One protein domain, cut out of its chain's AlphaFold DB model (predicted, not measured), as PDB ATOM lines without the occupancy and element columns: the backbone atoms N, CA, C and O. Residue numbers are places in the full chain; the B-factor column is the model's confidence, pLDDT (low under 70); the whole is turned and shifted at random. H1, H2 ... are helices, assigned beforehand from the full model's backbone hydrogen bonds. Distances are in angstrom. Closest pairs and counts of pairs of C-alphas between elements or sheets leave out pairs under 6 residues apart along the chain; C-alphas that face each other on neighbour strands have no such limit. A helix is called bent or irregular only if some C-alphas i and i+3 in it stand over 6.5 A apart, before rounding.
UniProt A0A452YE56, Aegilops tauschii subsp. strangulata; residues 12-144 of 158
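This is residues 12 to 144 of the 158 residues of a protein of Aegilops tauschii subsp. strangulata (UniProt A0A452YE56). The longest helix, H4, lies across a helical hairpin, H5 and H6, with H2 loosely beside H4 over the same side of that hairpin, so that two pairs of helices cross. Two small helices, H1 and H3, sit on the side of H4 away from the hairpin, and the coil of residues 12 to 23 lies at one end. The printed part has 133 residues with six named helices, H1 to H6 in that order along the chain, and no named strand; the class is all helix. It is compact, with a radius of gyration of the C-alphas of 14.8 A, and its C-alphas span 45 by 31 by 28 A.

Start with H4, residues 66 to 93: find C-alpha 66 at (122.399, 208.696, 166.168), and from there the helix runs 39.3 A to C-alpha 93 at (112.815, 186.906, 197.442). Next along the chain comes H5, residues 99 to 114, 22.4 A long. H6, residues 122 to 142, follows over 30.3 A and ends at C-alpha 142 at (96.209, 187.185, 172.834). Go back before H4 to find H2, residues 32 to 45, 19.8 A long. The first helix, H1, holds residues 24 to 30 and begins at C-alpha 24 at (125.688, 186.638, 181.517); it spans 9.4 A. H1 is only just irregular: C-alphas 27 and 30 are 6.6 A apart. H3 is short, residues 53 to 57, with 6.7 A from first to last C-alpha.

Begin at H4, whose residues 74 to 86 touch H5; the closest C-alphas, of Leu 79 and Cys 106, are 5.1 A apart. These two helices run opposite ways at a steep tilt of 51 degrees. Move on to H5 and H6, a hairpin: they touch, with the C-alphas of Thr 107 and Tyr 129 the closest at 5.2 A, and run opposite ways at a shallow tilt of 10 degrees. H2 and H5 are the hubs, touching three helices each. Look at residues 33 to 37 of H2, which touch residues 99 to 103 of H5, closest at the C-alphas of Thr 37 and Pro 99, 6.1 A, at a steep tilt of 51 degrees, the same way. Residues 40 to 44 of H2 touch H6, closest at the C-alphas of Ala 44 and Leu 132, 5.6 A, at a steep tilt of 57 degrees, opposite ways. H2 and H4 are close but not clearly touching, with the C-alphas of Ala 34 and Leu 83 the closest at 7.3 A, at a shallow tilt of 28 degrees. H1 and H2 touch only at the corner, closest at the C-alphas of Phe 28 and Ala 34, 5.7 A. H1 and H4 only just touch, with 3 pairs of C-alphas within 8 A, the closest those of Phe 28 and Leu 80 at 6.2 A. H3 touches no helix, but is near H4, where the C-alphas of Ile 56 and Arg 73 are the closest at 6.9 A. H3 is apart from H5 and H6. In H1, H2, H3, H5 and H6 every O i to N i+4 pair is within hydrogen-bond range; in H4, 23 of 24 are.

The two C-alphas farthest apart, those of Ser 12 and Glu 120, are 46.3 A from each other. The printed part has no cut. The links from H1 to H2 and from H4 to H5 are tight, the other three are short, and none is long. The mean pLDDT of the printed part is 88.0; look for values under 70 at residues 96 to 97 and 142 to 144.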
ATOM      1  N   SER A  12     122.971 176.631 193.328       84.94
ATOM      2  CA  SER A  12     122.837 176.082 191.974       84.94
ATOM      3  C   SER A  12     123.333 177.065 190.915       84.94
ATOM      4  O   SER A  12     122.863 178.206 190.847       84.94
ATOM      5  N   LYS A  13     124.225 176.588 190.037       87.69
ATOM      6  CA  LYS A  13     124.736 177.313 188.863       87.69
ATOM      7  C   LYS A  13     123.724 177.390 187.713       87.69
ATOM      8  O   LYS A  13     123.972 178.108 186.749       87.69
ATOM      9  N   LYS A  14     122.585 176.695 187.820       90.75
ATOM     10  CA  LYS A  14     121.520 176.726 186.813       90.75
ATOM     11  C   LYS A  14     120.823 178.082 186.767       90.75
ATOM     12  O   LYS A  14     120.716 178.775 187.784       90.75
ATOM     13  N   CYS A  15     120.353 178.446 185.584       90.25
ATOM     14  CA  CYS A  15     119.490 179.593 185.359       90.25
ATOM     15  C   CYS A  15     118.224 179.448 186.201       90.25
ATOM     16  O   CYS A  15     117.646 178.373 186.292       90.25
ATOM     17  N   CYS A  16     117.777 180.529 186.831       87.94
ATOM     18  CA  CYS A  16     116.519 180.500 187.576       87.94
ATOM     19  C   CYS A  16     115.285 180.331 186.678       87.94
ATOM     20  O   CYS A  16     114.228 179.946 187.160       87.94
ATOM     21  N   PHE A  17     115.413 180.608 185.378       88.19
ATOM     22  CA  PHE A  17     114.299 180.577 184.431       88.19
ATOM     23  C   PHE A  17     114.295 179.343 183.514       88.19
ATOM     24  O   PHE A  17     113.361 179.179 182.731       88.19
ATOM     25  N   CYS A  18     115.337 178.501 183.541       89.00
ATOM     26  CA  CYS A  18     115.402 177.271 182.740       89.00
ATOM     27  C   CYS A  18     116.467 176.285 183.264       89.00
ATOM     28  O   CYS A  18     117.133 176.543 184.256       89.00
ATOM     29  N   THR A  19     116.676 175.161 182.576       89.00
ATOM     30  CA  THR A  19     117.586 174.078 183.003       89.00
ATOM     31  C   THR A  19     119.061 174.252 182.602       89.00
ATOM     32  O   THR A  19     119.901 173.429 182.978       89.00
ATOM     33  N   HIS A  20     119.405 175.302 181.852       91.44
ATOM     34  CA  HIS A  20     120.777 175.573 181.402       91.44
ATOM     35  C   HIS A  20     121.611 176.261 182.490       91.44
ATOM     36  O   HIS A  20     121.070 176.784 183.463       91.44
ATOM     37  N   ASP A  21     122.935 176.277 182.330       91.56
ATOM     38  CA  ASP A  21     123.823 177.019 183.231       91.56
ATOM     39  C   ASP A  21     123.658 178.537 183.051       91.56
ATOM     40  O   ASP A  21     123.486 179.048 181.945       91.56
ATOM     41  N   GLU A  22     123.686 179.277 184.161       91.56
ATOM     42  CA  GLU A  22     123.464 180.721 184.162       91.56
ATOM     43  C   GLU A  22     124.758 181.499 183.913       91.56
ATOM     44  O   GLU A  22     125.464 181.855 184.864       91.56
ATOM     45  N   THR A  23     124.991 181.869 182.659       92.62
ATOM     46  CA  THR A  23     125.993 182.871 182.269       92.62
ATOM     47  C   THR A  23     125.351 184.239 182.032       92.62
ATOM     48  O   THR A  23     124.125 184.348 181.941       92.62
ATOM     49  N   ILE A  24     126.163 185.297 181.919       91.44
ATOM     50  CA  ILE A  24     125.688 186.638 181.517       91.44
ATOM     51  C   ILE A  24     124.966 186.573 180.161       91.44
ATOM     52  O   ILE A  24     123.834 187.038 180.044       91.44
ATOM     53  N   GLU A  25     125.591 185.943 179.164       94.00
ATOM     54  CA  GLU A  25     125.023 185.808 177.817       94.00
ATOM     55  C   GLU A  25     123.721 185.000 177.829       94.00
ATOM     56  O   GLU A  25     122.726 185.378 177.204       94.00
ATOM     57  N   HIS A  26     123.682 183.917 178.611       94.19
ATOM     58  CA  HIS A  26     122.477 183.119 178.736       94.19
ATOM     59  C   HIS A  26     121.339 183.910 179.384       94.19
ATOM     60  O   HIS A  26     120.244 183.976 178.829       94.19
ATOM     61  N   LEU A  27     121.596 184.526 180.538       93.88
ATOM     62  CA  LEU A  27     120.587 185.246 181.312       93.88
ATOM     63  C   LEU A  27     119.949 186.390 180.517       93.88
ATOM     64  O   LEU A  27     118.753 186.635 180.661       93.88
ATOM     65  N   PHE A  28     120.741 187.081 179.696       95.38
ATOM     66  CA  PHE A  28     120.307 188.297 179.023       95.38
ATOM     67  C   PHE A  28     119.872 188.119 177.570       95.38
ATOM     68  O   PHE A  28     119.071 188.928 177.108       95.38
ATOM     69  N   PHE A  29     120.342 187.091 176.855       95.19
ATOM     70  CA  PHE A  29     120.087 186.969 175.412       95.19
ATOM     71  C   PHE A  29     119.586 185.588 174.978       95.19
ATOM     72  O   PHE A  29     118.766 185.497 174.067       95.19
ATOM     73  N   GLN A  30     120.032 184.501 175.618       94.44
ATOM     74  CA  GLN A  30     119.774 183.142 175.104       94.44
ATOM     75  C   GLN A  30     118.668 182.394 175.856       94.44
ATOM     76  O   GLN A  30     118.041 181.490 175.300       94.44
ATOM     77  N   CYS A  31     118.418 182.736 177.119       93.44
ATOM     78  CA  CYS A  31     117.376 182.106 177.918       93.44
ATOM     79  C   CYS A  31     116.010 182.275 177.244       93.44
ATOM     80  O   CYS A  31     115.709 183.349 176.731       93.44
ATOM     81  N   ASN A  32     115.150 181.248 177.276       90.69
ATOM     82  CA  ASN A  32     113.787 181.339 176.730       90.69
ATOM     83  C   ASN A  32     113.029 182.543 177.299       90.69
ATOM     84  O   ASN A  32     112.377 183.260 176.552       90.69
ATOM     85  N   PHE A  33     113.192 182.810 178.597       89.69
ATOM     86  CA  PHE A  33     112.604 183.974 179.250       89.69
ATOM     87  C   PHE A  33     113.089 185.296 178.634       89.69
ATOM     88  O   PHE A  33     112.276 186.140 178.268       89.69
ATOM     89  N   ALA A  34     114.406 185.452 178.466       92.56
ATOM     90  CA  ALA A  34     114.999 186.646 177.867       92.56
ATOM     91  C   ALA A  34     114.608 186.799 176.389       92.56
ATOM     92  O   ALA A  34     114.268 187.894 175.945       92.56
ATOM     93  N   ARG A  35     114.590 185.697 175.630       92.94
ATOM     94  CA  ARG A  35     114.140 185.689 174.234       92.94
ATOM     95  C   ARG A  35     112.696 186.161 174.115       92.94
ATOM     96  O   ARG A  35     112.436 187.034 173.298       92.94
ATOM     97  N   SER A  36     111.796 185.700 174.986       90.50
ATOM     98  CA  SER A  36     110.411 186.182 175.009       90.50
ATOM     99  C   SER A  36     110.314 187.687 175.272       90.50
ATOM    100  O   SER A  36     109.533 188.368 174.611       90.50
ATOM    101  N   THR A  37     111.116 188.246 176.187       91.56
ATOM    102  CA  THR A  37     111.097 189.701 176.420       91.56
ATOM    103  C   THR A  37     111.676 190.484 175.243       91.56
ATOM    104  O   THR A  37     111.147 191.532 174.877       91.56
ATOM    105  N   TRP A  38     112.727 189.960 174.606       94.00
ATOM    106  CA  TRP A  38     113.299 190.538 173.393       94.00
ATOM    107  C   TRP A  38     112.343 190.482 172.200       94.00
ATOM    108  O   TRP A  38     112.282 191.448 171.446       94.00
ATOM    109  N   SER A  39     111.549 189.418 172.052       91.81
ATOM    110  CA  SER A  39     110.531 189.320 171.001       91.81
ATOM    111  C   SER A  39     109.475 190.420 171.118       91.81
ATOM    112  O   SER A  39     109.098 191.009 170.111       91.81
ATOM    113  N   VAL A  40     109.050 190.775 172.335       89.56
ATOM    114  CA  VAL A  40     108.121 191.902 172.538       89.56
ATOM    115  C   VAL A  40     108.758 193.228 172.107       89.56
ATOM    116  O   VAL A  40     108.113 194.031 171.434       89.56
ATOM    117  N   ILE A  41     110.037 193.446 172.426       89.75
ATOM    118  CA  ILE A  41     110.775 194.636 171.972       89.75
ATOM    119  C   ILE A  41     110.919 194.649 170.450       89.75
ATOM    120  O   ILE A  41     110.753 195.702 169.835       89.75
ATOM    121  N   GLN A  42     111.196 193.502 169.831       92.56
ATOM    122  CA  GLN A  42     111.274 193.373 168.379       92.56
ATOM    123  C   GLN A  42     109.943 193.737 167.721       92.56
ATOM    124  O   GLN A  42     109.939 194.512 166.773       92.56
ATOM    125  N   ILE A  43     108.815 193.256 168.247       90.94
ATOM    126  CA  ILE A  43     107.486 193.611 167.730       90.94
ATOM    127  C   ILE A  43     107.212 195.113 167.914       90.94
ATOM    128  O   ILE A  43     106.649 195.759 167.032       90.94
ATOM    129  N   ALA A  44     107.631 195.700 169.038       89.38
ATOM    130  CA  ALA A  44     107.416 197.120 169.317       89.38
ATOM    131  C   ALA A  44     108.297 198.062 168.479       89.38
ATOM    132  O   ALA A  44     107.869 199.178 168.181       89.38
ATOM    133  N   SER A  45     109.511 197.636 168.127       87.31
ATOM    134  CA  SER A  45     110.520 198.466 167.449       87.31
ATOM    135  C   SER A  45     110.743 198.119 165.977       87.31
ATOM    136  O   SER A  45     111.379 198.896 165.269       87.31
ATOM    137  N   SER A  46     110.257 196.963 165.523       90.12
ATOM    138  CA  SER A  46     110.586 196.354 164.228       90.12
ATOM    139  C   SER A  46     112.087 196.116 164.013       90.12
ATOM    140  O   SER A  46     112.548 196.022 162.877       90.12
ATOM    141  N   LEU A  47     112.865 196.011 165.096       91.00
ATOM    142  CA  LEU A  47     114.303 195.752 165.060       91.00
ATOM    143  C   LEU A  47     114.615 194.360 165.591       91.00
ATOM    144  O   LEU A  47     114.054 193.922 166.596       91.00
ATOM    145  N   TYR A  48     115.563 193.685 164.948       92.50
ATOM    146  CA  TYR A  48     116.080 192.427 165.469       92.50
ATOM    147  C   TYR A  48     116.720 192.642 166.848       92.50
ATOM    148  O   TYR A  48     117.430 193.636 167.032       92.50
ATOM    149  N   PRO A  49     116.489 191.746 167.822       93.38
ATOM    150  CA  PRO A  49     117.117 191.844 169.128       93.38
ATOM    151  C   PRO A  49     118.641 191.756 169.044       93.38
ATOM    152  O   PRO A  49     119.166 191.039 168.187       93.38
ATOM    153  N   PRO A  50     119.362 192.421 169.958       95.31
ATOM    154  CA  PRO A  50     120.787 192.216 170.073       95.31
ATOM    155  C   PRO A  50     121.080 190.805 170.588       95.31
ATOM    156  O   PRO A  50     120.307 190.231 171.357       95.31
ATOM    157  N   THR A  51     122.222 190.254 170.191       94.06
ATOM    158  CA  THR A  51     122.603 188.871 170.534       94.06
ATOM    159  C   THR A  51     123.577 188.764 171.702       94.06
ATOM    160  O   THR A  51     123.777 187.670 172.221       94.06
ATOM    161  N   SER A  52     124.203 189.878 172.089       95.38
ATOM    162  CA  SER A  52     125.193 189.962 173.168       95.38
ATOM    163  C   SER A  52     125.411 191.413 173.593       95.38
ATOM    164  O   SER A  52     125.018 192.352 172.890       95.38
ATOM    165  N   VAL A  53     126.127 191.618 174.703       93.81
ATOM    166  CA  VAL A  53     126.570 192.962 175.111       93.81
ATOM    167  C   VAL A  53     127.464 193.585 174.036       93.81
ATOM    168  O   VAL A  53     127.279 194.747 173.679       93.81
ATOM    169  N   ALA A  54     128.389 192.810 173.462       95.31
ATOM    170  CA  ALA A  54     129.274 193.284 172.400       95.31
ATOM    171  C   ALA A  54     128.488 193.769 171.170       95.31
ATOM    172  O   ALA A  54     128.825 194.796 170.586       95.31
ATOM    173  N   ASN A  55     127.401 193.083 170.810       95.50
ATOM    174  CA  ASN A  55     126.548 193.485 169.697       95.50
ATOM    175  C   ASN A  55     125.817 194.820 169.964       95.50
ATOM    176  O   ASN A  55     125.779 195.656 169.064       95.50
ATOM    177  N   ILE A  56     125.349 195.082 171.197       95.31
ATOM    178  CA  ILE A  56     124.710 196.364 171.583       95.31
ATOM    179  C   ILE A  56     125.639 197.570 171.345       95.31
ATOM    180  O   ILE A  56     125.195 198.638 170.898       95.31
ATOM    181  N   PHE A  57     126.927 197.409 171.658       92.38
ATOM    182  CA  PHE A  57     127.942 198.449 171.461       92.38
ATOM    183  C   PHE A  57     128.522 198.469 170.042       92.38
ATOM    184  O   PHE A  57     128.998 199.516 169.608       92.38
ATOM    185  N   GLY A  58     128.459 197.345 169.329       92.94
ATOM    186  CA  GLY A  58     128.906 197.202 167.949       92.94
ATOM    187  C   GLY A  58     127.828 197.556 166.922       92.94
ATOM    188  O   GLY A  58     127.200 198.615 166.980       92.94
ATOM    189  N   HIS A  59     127.631 196.644 165.970       92.56
ATOM    190  CA  HIS A  59     126.883 196.850 164.725       92.56
ATOM    191  C   HIS A  59     125.361 196.651 164.836       92.56
ATOM    192  O   HIS A  59     124.668 196.677 163.823       92.56
ATOM    193  N   TRP A  60     124.800 196.448 166.039       94.12
ATOM    194  CA  TRP A  60     123.354 196.213 166.200       94.12
ATOM    195  C   TRP A  60     122.489 197.305 165.553       94.12
ATOM    196  O   TRP A  60     121.433 197.022 164.996       94.12
ATOM    197  N   LEU A  61     122.951 198.555 165.610       94.81
ATOM    198  CA  LEU A  61     122.195 199.728 165.170       94.81
ATOM    199  C   LEU A  61     122.828 200.408 163.951       94.81
ATOM    200  O   LEU A  61     122.751 201.633 163.812       94.81
ATOM    201  N   ASP A  62     123.513 199.658 163.095       94.00
ATOM    202  CA  ASP A  62     124.051 200.198 161.847       94.00
ATOM    203  C   ASP A  62     122.920 200.642 160.908       94.00
ATOM    204  O   ASP A  62     121.834 200.070 160.886       94.00
ATOM    205  N   GLY A  63     123.130 201.761 160.209       91.44
ATOM    206  CA  GLY A  63     122.091 202.409 159.398       91.44
ATOM    207  C   GLY A  63     121.037 203.218 160.176       91.44
ATOM    208  O   GLY A  63     120.289 203.975 159.565       91.44
ATOM    209  N   ILE A  64     120.993 203.143 161.512       91.81
ATOM    210  CA  ILE A  64     120.067 203.940 162.337       91.81
ATOM    211  C   ILE A  64     120.665 205.318 162.657       91.81
ATOM    212  O   ILE A  64     121.863 205.447 162.911       91.81
ATOM    213  N   SER A  65     119.851 206.378 162.694       90.56
ATOM    214  CA  SER A  65     120.350 207.716 163.045       90.56
ATOM    215  C   SER A  65     120.789 207.796 164.516       90.56
ATOM    216  O   SER A  65     120.180 207.185 165.397       90.56
ATOM    217  N   ASN A  66     121.823 208.594 164.816       85.75
ATOM    218  CA  ASN A  66     122.399 208.696 166.168       85.75
ATOM    219  C   ASN A  66     121.370 209.056 167.252       85.75
ATOM    220  O   ASN A  66     121.444 208.535 168.365       85.75
ATOM    221  N   ARG A  67     120.375 209.889 166.912       81.75
ATOM    222  CA  ARG A  67     119.271 210.249 167.815       81.75
ATOM    223  C   ARG A  67     118.498 209.011 168.281       81.75
ATOM    224  O   ARG A  67     118.215 208.885 169.470       81.75
ATOM    225  N   PHE A  68     118.191 208.092 167.367       85.25
ATOM    226  CA  PHE A  68     117.489 206.849 167.690       85.25
ATOM    227  C   PHE A  68     118.422 205.787 168.276       85.25
ATOM    228  O   PHE A  68     117.987 205.031 169.141       85.25
ATOM    229  N   LYS A  69     119.714 205.766 167.906       89.81
ATOM    230  CA  LYS A  69     120.681 204.822 168.497       89.81
ATOM    231  C   LYS A  69     120.758 204.953 170.015       89.81
ATOM    232  O   LYS A  69     120.738 203.947 170.720       89.81
ATOM    233  N   THR A  70     120.826 206.183 170.523       86.38
ATOM    234  CA  THR A  70     120.858 206.433 171.972       86.38
ATOM    235  C   THR A  70     119.595 205.910 172.647       86.38
ATOM    236  O   THR A  70     119.686 205.184 173.632       86.38
ATOM    237  N   LEU A  71     118.424 206.208 172.082       87.06
ATOM    238  CA  LEU A  71     117.133 205.757 172.603       87.06
ATOM    239  C   LEU A  71     117.040 204.225 172.668       87.06
ATOM    240  O   LEU A  71     116.670 203.671 173.701       87.06
ATOM    241  N   LEU A  72     117.438 203.539 171.595       90.19
ATOM    242  CA  LEU A  72     117.413 202.079 171.500       90.19
ATOM    243  C   LEU A  72     118.392 201.412 172.470       90.19
ATOM    244  O   LEU A  72     118.042 200.420 173.106       90.19
ATOM    245  N   ARG A  73     119.590 201.983 172.651       91.44
ATOM    246  CA  ARG A  73     120.556 201.496 173.648       91.44
ATOM    247  C   ARG A  73     120.040 201.670 175.070       91.44
ATOM    248  O   ARG A  73     120.143 200.738 175.856       91.44
ATOM    249  N   VAL A  74     119.433 202.813 175.395       89.44
ATOM    250  CA  VAL A  74     118.805 203.010 176.712       89.44
ATOM    251  C   VAL A  74     117.655 202.016 176.922       89.44
ATOM    252  O   VAL A  74     117.557 201.431 177.998       89.44
ATOM    253  N   GLY A  75     116.854 201.754 175.882       90.25
ATOM    254  CA  GLY A  75     115.868 200.664 175.834       90.25
ATOM    255  C   GLY A  75     116.462 199.303 176.192       90.25
ATOM    256  O   GLY A  75     115.973 198.625 177.098       90.25
ATOM    257  N   ALA A  76     117.555 198.928 175.528       93.62
ATOM    258  CA  ALA A  76     118.267 197.687 175.803       93.62
ATOM    259  C   ALA A  76     118.777 197.626 177.249       93.62
ATOM    260  O   ALA A  76     118.539 196.636 177.934       93.62
ATOM    261  N   TYR A  77     119.411 198.688 177.755       93.31
ATOM    262  CA  TYR A  77     119.902 198.726 179.136       93.31
ATOM    263  C   TYR A  77     118.775 198.611 180.160       93.31
ATOM    264  O   TYR A  77     118.940 197.920 181.163       93.31
ATOM    265  N   ALA A  78     117.622 199.230 179.901       92.88
ATOM    266  CA  ALA A  78     116.458 199.111 180.768       92.88
ATOM    267  C   ALA A  78     115.927 197.673 180.802       92.88
ATOM    268  O   ALA A  78     115.558 197.185 181.876       92.88
ATOM    269  N   LEU A  79     115.947 196.961 179.668       93.69
ATOM    270  CA  LEU A  79     115.578 195.548 179.643       93.69
ATOM    271  C   LEU A  79     116.594 194.693 180.406       93.69
ATOM    272  O   LEU A  79     116.190 193.910 181.264       93.69
ATOM    273  N   LEU A  80     117.893 194.854 180.138       95.19
ATOM    274  CA  LEU A  80     118.953 194.115 180.834       95.19
ATOM    275  C   LEU A  80     118.871 194.321 182.351       95.19
ATOM    276  O   LEU A  80     118.927 193.361 183.120       95.19
ATOM    277  N   TRP A  81     118.664 195.568 182.779       93.81
ATOM    278  CA  TRP A  81     118.454 195.918 184.179       93.81
ATOM    279  C   TRP A  81     117.219 195.231 184.762       93.81
ATOM    280  O   TRP A  81     117.274 194.661 185.851       93.81
ATOM    281  N   SER A  82     116.116 195.215 184.016       92.50
ATOM    282  CA  SER A  82     114.875 194.574 184.451       92.50
ATOM    283  C   SER A  82     115.023 193.063 184.584       92.50
ATOM    284  O   SER A  82     114.603 192.514 185.597       92.50
ATOM    285  N   LEU A  83     115.675 192.397 183.625       92.50
ATOM    286  CA  LEU A  83     115.998 190.967 183.691       92.50
ATOM    287  C   LEU A  83     116.892 190.649 184.895       92.50
ATOM    288  O   LEU A  83     116.655 189.669 185.601       92.50
ATOM    289  N   TRP A  84     117.888 191.497 185.167       92.12
ATOM    290  CA  TRP A  84     118.773 191.346 186.320       92.12
ATOM    291  C   TRP A  84     118.025 191.470 187.651       92.12
ATOM    292  O   TRP A  84     118.150 190.598 188.513       92.12
ATOM    293  N   LEU A  85     117.216 192.523 187.812       88.88
ATOM    294  CA  LEU A  85     116.372 192.704 188.993       88.88
ATOM    295  C   LEU A  85     115.415 191.530 189.173       88.88
ATOM    296  O   LEU A  85     115.246 191.042 190.286       88.88
ATOM    297  N   TYR A  86     114.838 191.043 188.077       87.31
ATOM    298  CA  TYR A  86     113.912 189.924 188.103       87.31
ATOM    299  C   TYR A  86     114.570 188.626 188.562       87.31
ATOM    300  O   TYR A  86     114.052 187.925 189.428       87.31
ATOM    301  N   ARG A  87     115.765 188.345 188.040       88.56
ATOM    302  CA  ARG A  87     116.588 187.217 188.473       88.56
ATOM    303  C   ARG A  87     116.945 187.320 189.954       88.56
ATOM    304  O   ARG A  87     116.942 186.309 190.647       88.56
ATOM    305  N   ASN A  88     117.252 188.516 190.454       88.31
ATOM    306  CA  ASN A  88     117.554 188.705 191.873       88.31
ATOM    307  C   ASN A  88     116.315 188.506 192.751       88.31
ATOM    308  O   ASN A  88     116.408 187.809 193.756       88.31
ATOM    309  N   ASP A  89     115.165 189.048 192.354       85.50
ATOM    310  CA  ASP A  89     113.897 188.831 193.056       85.50
ATOM    311  C   ASP A  89     113.529 187.340 193.114       85.50
ATOM    312  O   ASP A  89     113.128 186.855 194.167       85.50
ATOM    313  N   PHE A  90     113.722 186.593 192.026       83.94
ATOM    314  CA  PHE A  90     113.466 185.152 192.014       83.94
ATOM    315  C   PHE A  90     114.427 184.387 192.935       83.94
ATOM    316  O   PHE A  90     114.013 183.524 193.699       83.94
ATOM    317  N   VAL A  91     115.727 184.696 192.878       83.12
ATOM    318  CA  VAL A  91     116.753 183.958 193.635       83.12
ATOM    319  C   VAL A  91     116.730 184.276 195.133       83.12
ATOM    320  O   VAL A  91     117.063 183.402 195.928       83.12
ATOM    321  N   PHE A  92     116.392 185.508 195.520       82.50
ATOM    322  CA  PHE A  92     116.529 185.974 196.905       82.50
ATOM    323  C   PHE A  92     115.199 186.255 197.613       82.50
ATOM    324  O   PHE A  92     115.184 186.259 198.839       82.50
ATOM    325  N   ASN A  93     114.105 186.486 196.877       80.94
ATOM    326  CA  ASN A  93     112.815 186.906 197.442       80.94
ATOM    327  C   ASN A  93     111.649 185.955 197.097       80.94
ATOM    328  O   ASN A  93     110.505 186.313 197.367       80.94
ATOM    329  N   ASP A  94     111.924 184.801 196.476       73.00
ATOM    330  CA  ASP A  94     110.948 183.756 196.108       73.00
ATOM    331  C   ASP A  94     109.704 184.279 195.355       73.00
ATOM    332  O   ASP A  94     108.572 183.829 195.530       73.00
ATOM    333  N   LYS A  95     109.897 185.301 194.511       74.94
ATOM    334  CA  LYS A  95     108.817 185.871 193.693       74.94
ATOM    335  C   LYS A  95     108.663 185.094 192.386       74.94
ATOM    336  O   LYS A  95     109.643 184.869 191.676       74.94
ATOM    337  N   ASN A  96     107.418 184.766 192.028       68.06
ATOM    338  CA  ASN A  96     107.075 184.064 190.784       68.06
ATOM    339  C   ASN A  96     107.587 184.777 189.526       68.06
ATOM    340  O   ASN A  96     107.518 186.003 189.446       68.06
ATOM    341  N   ALA A  97     108.022 183.983 188.535       63.50
ATOM    342  CA  ALA A  97     108.569 184.442 187.260       63.50
ATOM    343  C   ALA A  97     107.502 184.601 186.146       63.50
ATOM    344  O   ALA A  97     106.771 183.671 185.826       63.50
ATOM    345  N   SER A  98     107.447 185.764 185.498       72.19
ATOM    346  CA  SER A  98     106.520 186.179 184.450       72.19
ATOM    347  C   SER A  98     107.223 187.187 183.525       72.19
ATOM    348  O   SER A  98     107.635 188.261 183.980       72.19
ATOM    349  N   PRO A  99     107.354 186.886 182.219       70.88
ATOM    350  CA  PRO A  99     107.969 187.795 181.248       70.88
ATOM    351  C   PRO A  99     107.283 189.167 181.180       70.88
ATOM    352  O   PRO A  99     107.944 190.188 180.998       70.88
ATOM    353  N   LEU A 100     105.965 189.210 181.400       78.00
ATOM    354  CA  LEU A 100     105.189 190.449 181.430       78.00
ATOM    355  C   LEU A 100     105.644 191.386 182.557       78.00
ATOM    356  O   LEU A 100     105.793 192.587 182.345       78.00
ATOM    357  N   GLN A 101     105.931 190.846 183.745       80.25
ATOM    358  CA  GLN A 101     106.450 191.652 184.852       80.25
ATOM    359  C   GLN A 101     107.838 192.219 184.544       80.25
ATOM    360  O   GLN A 101     108.120 193.362 184.903       80.25
ATOM    361  N   ALA A 102     108.699 191.456 183.864       83.12
ATOM    362  CA  ALA A 102     109.996 191.960 183.421       83.12
ATOM    363  C   ALA A 102     109.838 193.112 182.412       83.12
ATOM    364  O   ALA A 102     110.554 194.110 182.505       83.12
ATOM    365  N   ILE A 103     108.858 193.028 181.508       84.38
ATOM    366  CA  ILE A 103     108.571 194.094 180.540       84.38
ATOM    367  C   ILE A 103     107.986 195.335 181.224       84.38
ATOM    368  O   ILE A 103     108.463 196.434 180.960       84.38
ATOM    369  N   PHE A 104     107.045 195.197 182.161       85.50
ATOM    370  CA  PHE A 104     106.540 196.350 182.922       85.50
ATOM    371  C   PHE A 104     107.616 197.002 183.799       85.50
ATOM    372  O   PHE A 104     107.634 198.219 183.971       85.50
ATOM    373  N   ARG A 105     108.565 196.226 184.334       87.69
ATOM    374  CA  ARG A 105     109.741 196.791 185.019       87.69
ATOM    375  C   ARG A 105     110.654 197.543 184.054       87.69
ATOM    376  O   ARG A 105     111.195 198.585 184.430       87.69
ATOM    377  N   CYS A 106     110.773 197.066 182.817       88.31
ATOM    378  CA  CYS A 106     111.507 197.757 181.762       88.31
ATOM    379  C   CYS A 106     110.837 199.088 181.415       88.31
ATOM    380  O   CYS A 106     111.506 200.121 181.419       88.31
ATOM    381  N   THR A 107     109.517 199.105 181.215       87.81
ATOM    382  CA  THR A 107     108.777 200.336 180.895       87.81
ATOM    383  C   THR A 107     108.814 201.324 182.057       87.81
ATOM    384  O   THR A 107     109.051 202.513 181.843       87.81
ATOM    385  N   HIS A 108     108.702 200.839 183.298       88.44
ATOM    386  CA  HIS A 108     108.877 201.657 184.494       88.44
ATOM    387  C   HIS A 108     110.282 202.271 184.572       88.44
ATOM    388  O   HIS A 108     110.414 203.477 184.779       88.44
ATOM    389  N   SER A 109     111.330 201.472 184.350       89.31
ATOM    390  CA  SER A 109     112.716 201.959 184.332       89.31
ATOM    391  C   SER A 109     112.918 203.001 183.233       89.31
ATOM    392  O   SER A 109     113.474 204.061 183.496       89.31
ATOM    393  N   LEU A 110     112.389 202.764 182.027       87.31
ATOM    394  CA  LEU A 110     112.439 203.727 180.925       87.31
ATOM    395  C   LEU A 110     111.718 205.028 181.255       87.31
ATOM    396  O   LEU A 110     112.243 206.100 180.963       87.31
ATOM    397  N   ARG A 111     110.548 204.957 181.892       89.06
ATOM    398  CA  ARG A 111     109.819 206.141 182.351       89.06
ATOM    399  C   ARG A 111     110.643 206.929 183.364       89.06
ATOM    400  O   ARG A 111     110.791 208.138 183.204       89.06
ATOM    401  N   MET A 112     111.234 206.259 184.352       88.75
ATOM    402  CA  MET A 112     112.096 206.903 185.345       88.75
ATOM    403  C   MET A 112     113.324 207.547 184.702       88.75
ATOM    404  O   MET A 112     113.640 208.702 184.973       88.75
ATOM    405  N   TRP A 113     113.988 206.828 183.802       88.50
ATOM    406  CA  TRP A 113     115.196 207.310 183.139       88.50
ATOM    407  C   TRP A 113     114.907 208.398 182.110       88.50
ATOM    408  O   TRP A 113     115.780 209.229 181.873       88.50
ATOM    409  N   SER A 114     113.697 208.445 181.541       87.56
ATOM    410  CA  SER A 114     113.281 209.510 180.622       87.56
ATOM    411  C   SER A 114     113.322 210.887 181.283       87.56
ATOM    412  O   SER A 114     113.733 211.849 180.644       87.56
ATOM    413  N   MET A 115     113.009 210.969 182.582       86.56
ATOM    414  CA  MET A 115     113.085 212.216 183.351       86.56
ATOM    415  C   MET A 115     114.523 212.726 183.513       86.56
ATOM    416  O   MET A 115     114.727 213.915 183.728       86.56
ATOM    417  N   LEU A 116     115.517 211.841 183.386       86.75
ATOM    418  CA  LEU A 116     116.940 212.187 183.449       86.75
ATOM    419  C   LEU A 116     117.499 212.624 182.086       86.75
ATOM    420  O   LEU A 116     118.657 213.026 181.993       86.75
ATOM    421  N   GLN A 117     116.707 212.515 181.016       85.50
ATOM    422  CA  GLN A 117     117.118 212.915 179.673       85.50
ATOM    423  C   GLN A 117     116.780 214.380 179.399       85.50
ATOM    424  O   GLN A 117     115.884 214.965 180.015       85.50
ATOM    425  N   ARG A 118     117.467 214.959 178.406       85.69
ATOM    426  CA  ARG A 118     117.189 216.320 177.931       85.69
ATOM    427  C   ARG A 118     115.731 216.463 177.496       85.69
ATOM    428  O   ARG A 118     115.172 215.544 176.892       85.69
ATOM    429  N   ALA A 119     115.143 217.630 177.747       87.19
ATOM    430  CA  ALA A 119     113.734 217.898 177.469       87.19
ATOM    431  C   ALA A 119     113.342 217.599 176.006       87.19
ATOM    432  O   ALA A 119     112.250 217.090 175.764       87.19
ATOM    433  N   GLU A 120     114.242 217.809 175.034       87.12
ATOM    434  CA  GLU A 120     113.930 217.603 173.611       87.12
ATOM    435  C   GLU A 120     113.744 216.124 173.221       87.12
ATOM    436  O   GLU A 120     113.148 215.817 172.184       87.12
ATOM    437  N   VAL A 121     114.265 215.186 174.021       85.56
ATOM    438  CA  VAL A 121     114.163 213.743 173.742       85.56
ATOM    439  C   VAL A 121     113.109 213.037 174.592       85.56
ATOM    440  O   VAL A 121     112.682 211.946 174.218       85.56
ATOM    441  N   GLN A 122     112.624 213.647 175.678       87.50
ATOM    442  CA  GLN A 122     111.606 213.044 176.552       87.50
ATOM    443  C   GLN A 122     110.323 212.606 175.816       87.50
ATOM    444  O   GLN A 122     109.846 211.503 176.095       87.50
ATOM    445  N   PRO A 123     109.783 213.363 174.833       90.56
ATOM    446  CA  PRO A 123     108.612 212.916 174.076       90.56
ATOM    447  C   PRO A 123     108.848 211.608 173.312       90.56
ATOM    448  O   PRO A 123     107.943 210.782 173.211       90.56
ATOM    449  N   LEU A 124     110.073 211.383 172.819       87.44
ATOM    450  CA  LEU A 124     110.433 210.140 172.132       87.44
ATOM    451  C   LEU A 124     110.494 208.962 173.103       87.44
ATOM    452  O   LEU A 124     109.972 207.895 172.793       87.44
ATOM    453  N   PHE A 125     111.078 209.156 174.288       87.44
ATOM    454  CA  PHE A 125     111.057 208.134 175.337       87.44
ATOM    455  C   PHE A 125     109.625 207.767 175.726       87.44
ATOM    456  O   PHE A 125     109.316 206.581 175.833       87.44
ATOM    457  N   LYS A 126     108.748 208.771 175.857       89.62
ATOM    458  CA  LYS A 126     107.321 208.570 176.119       89.62
ATOM    459  C   LYS A 126     106.635 207.742 175.047       89.62
ATOM    460  O   LYS A 126     105.982 206.759 175.381       89.62
ATOM    461  N   ALA A 127     106.838 208.078 173.777       89.75
ATOM    462  CA  ALA A 127     106.308 207.282 172.676       89.75
ATOM    463  C   ALA A 127     106.803 205.823 172.733       89.75
ATOM    464  O   ALA A 127     106.007 204.902 172.560       89.75
ATOM    465  N   VAL A 128     108.088 205.606 173.040       87.94
ATOM    466  CA  VAL A 128     108.680 204.263 173.122       87.94
ATOM    467  C   VAL A 128     108.094 203.431 174.256       87.94
ATOM    468  O   VAL A 128     107.624 202.325 173.994       87.94
ATOM    469  N   TYR A 129     108.102 203.917 175.505       88.19
ATOM    470  CA  TYR A 129     107.597 203.095 176.609       88.19
ATOM    471  C   TYR A 129     106.082 202.877 176.503       88.19
ATOM    472  O   TYR A 129     105.620 201.785 176.817       88.19
ATOM    473  N   THR A 130     105.313 203.841 175.977       90.56
ATOM    474  CA  THR A 130     103.875 203.655 175.716       90.56
ATOM    475  C   THR A 130     103.630 202.599 174.638       90.56
ATOM    476  O   THR A 130     102.790 201.722 174.834       90.56
ATOM    477  N   ARG A 131     104.379 202.624 173.527       90.75
ATOM    478  CA  ARG A 131     104.262 201.590 172.486       90.75
ATOM    479  C   ARG A 131     104.630 200.210 173.024       90.75
ATOM    480  O   ARG A 131     103.947 199.237 172.715       90.75
ATOM    481  N   LEU A 132     105.677 200.121 173.842       89.12
ATOM    482  CA  LEU A 132     106.105 198.861 174.445       89.12
ATOM    483  C   LEU A 132     105.040 198.288 175.395       89.12
ATOM    484  O   LEU A 132     104.780 197.091 175.350       89.12
ATOM    485  N   GLU A 133     104.388 199.125 176.209       89.69
ATOM    486  CA  GLU A 133     103.286 198.705 177.092       89.69
ATOM    487  C   GLU A 133     102.070 198.196 176.309       89.69
ATOM    488  O   GLU A 133     101.477 197.184 176.691       89.69
ATOM    489  N   GLN A 134     101.721 198.862 175.204       90.00
ATOM    490  CA  GLN A 134     100.643 198.428 174.311       90.00
ATOM    491  C   GLN A 134     100.947 197.055 173.711       90.00
ATOM    492  O   GLN A 134     100.167 196.126 173.896       90.00
ATOM    493  N   VAL A 135     102.114 196.902 173.079       89.31
ATOM    494  CA  VAL A 135     102.518 195.639 172.443       89.31
ATOM    495  C   VAL A 135     102.642 194.517 173.464       89.31
ATOM    496  O   VAL A 135     102.205 193.404 173.198       89.31
ATOM    497  N   ALA A 136     103.197 194.788 174.647       87.06
ATOM    498  CA  ALA A 136     103.224 193.802 175.717       87.06
ATOM    499  C   ALA A 136     101.795 193.361 176.056       87.06
ATOM    500  O   ALA A 136     101.481 192.177 175.987       87.06
ATOM    501  N   THR A 137     100.900 194.303 176.345       86.50
ATOM    502  CA  THR A 137      99.510 193.983 176.691       86.50
ATOM    503  C   THR A 137      98.823 193.167 175.592       86.50
ATOM    504  O   THR A 137      98.212 192.148 175.898       86.50
ATOM    505  N   GLU A 138      98.971 193.544 174.322       87.00
ATOM    506  CA  GLU A 138      98.433 192.808 173.167       87.00
ATOM    507  C   GLU A 138      98.988 191.378 173.083       87.00
ATOM    508  O   GLU A 138      98.224 190.416 173.021       87.00
ATOM    509  N   VAL A 139     100.313 191.213 173.156       81.69
ATOM    510  CA  VAL A 139     100.961 189.896 173.080       81.69
ATOM    511  C   VAL A 139     100.501 188.992 174.225       81.69
ATOM    512  O   VAL A 139     100.161 187.834 173.989       81.69
ATOM    513  N   PHE A 140     100.439 189.492 175.460       74.69
ATOM    514  CA  PHE A 140     100.076 188.655 176.609       74.69
ATOM    515  C   PHE A 140      98.569 188.378 176.712       74.69
ATOM    516  O   PHE A 140      98.197 187.290 177.152       74.69
ATOM    517  N   THR A 141      97.707 189.295 176.257       76.94
ATOM    518  CA  THR A 141      96.250 189.062 176.193       76.94
ATOM    519  C   THR A 141      95.881 188.035 175.127       76.94
ATOM    520  O   THR A 141      95.104 187.125 175.406       76.94
ATOM    521  N   GLN A 142      96.484 188.114 173.937       69.31
ATOM    522  CA  GLN A 142      96.209 187.185 172.834       69.31
ATOM    523  C   GLN A 142      96.694 185.754 173.108       69.31
ATOM    524  O   GLN A 142      96.097 184.802 172.615       69.31
ATOM    525  N   HIS A 143      97.740 185.585 173.921       63.06
ATOM    526  CA  HIS A 143      98.311 184.271 174.246       63.06
ATOM    527  C   HIS A 143      97.810 183.695 175.587       63.06
ATOM    528  O   HIS A 143      98.413 182.759 176.111       63.06
ATOM    529  N   GLY A 144      96.731 184.243 176.166       53.94
ATOM    530  CA  GLY A 144      96.065 183.668 177.344       53.94
ATOM    531  C   GLY A 144      96.855 183.744 178.659       53.94
ATOM    532  O   GLY A 144      96.550 183.007 179.598       53.94
TER     533      GLY A 144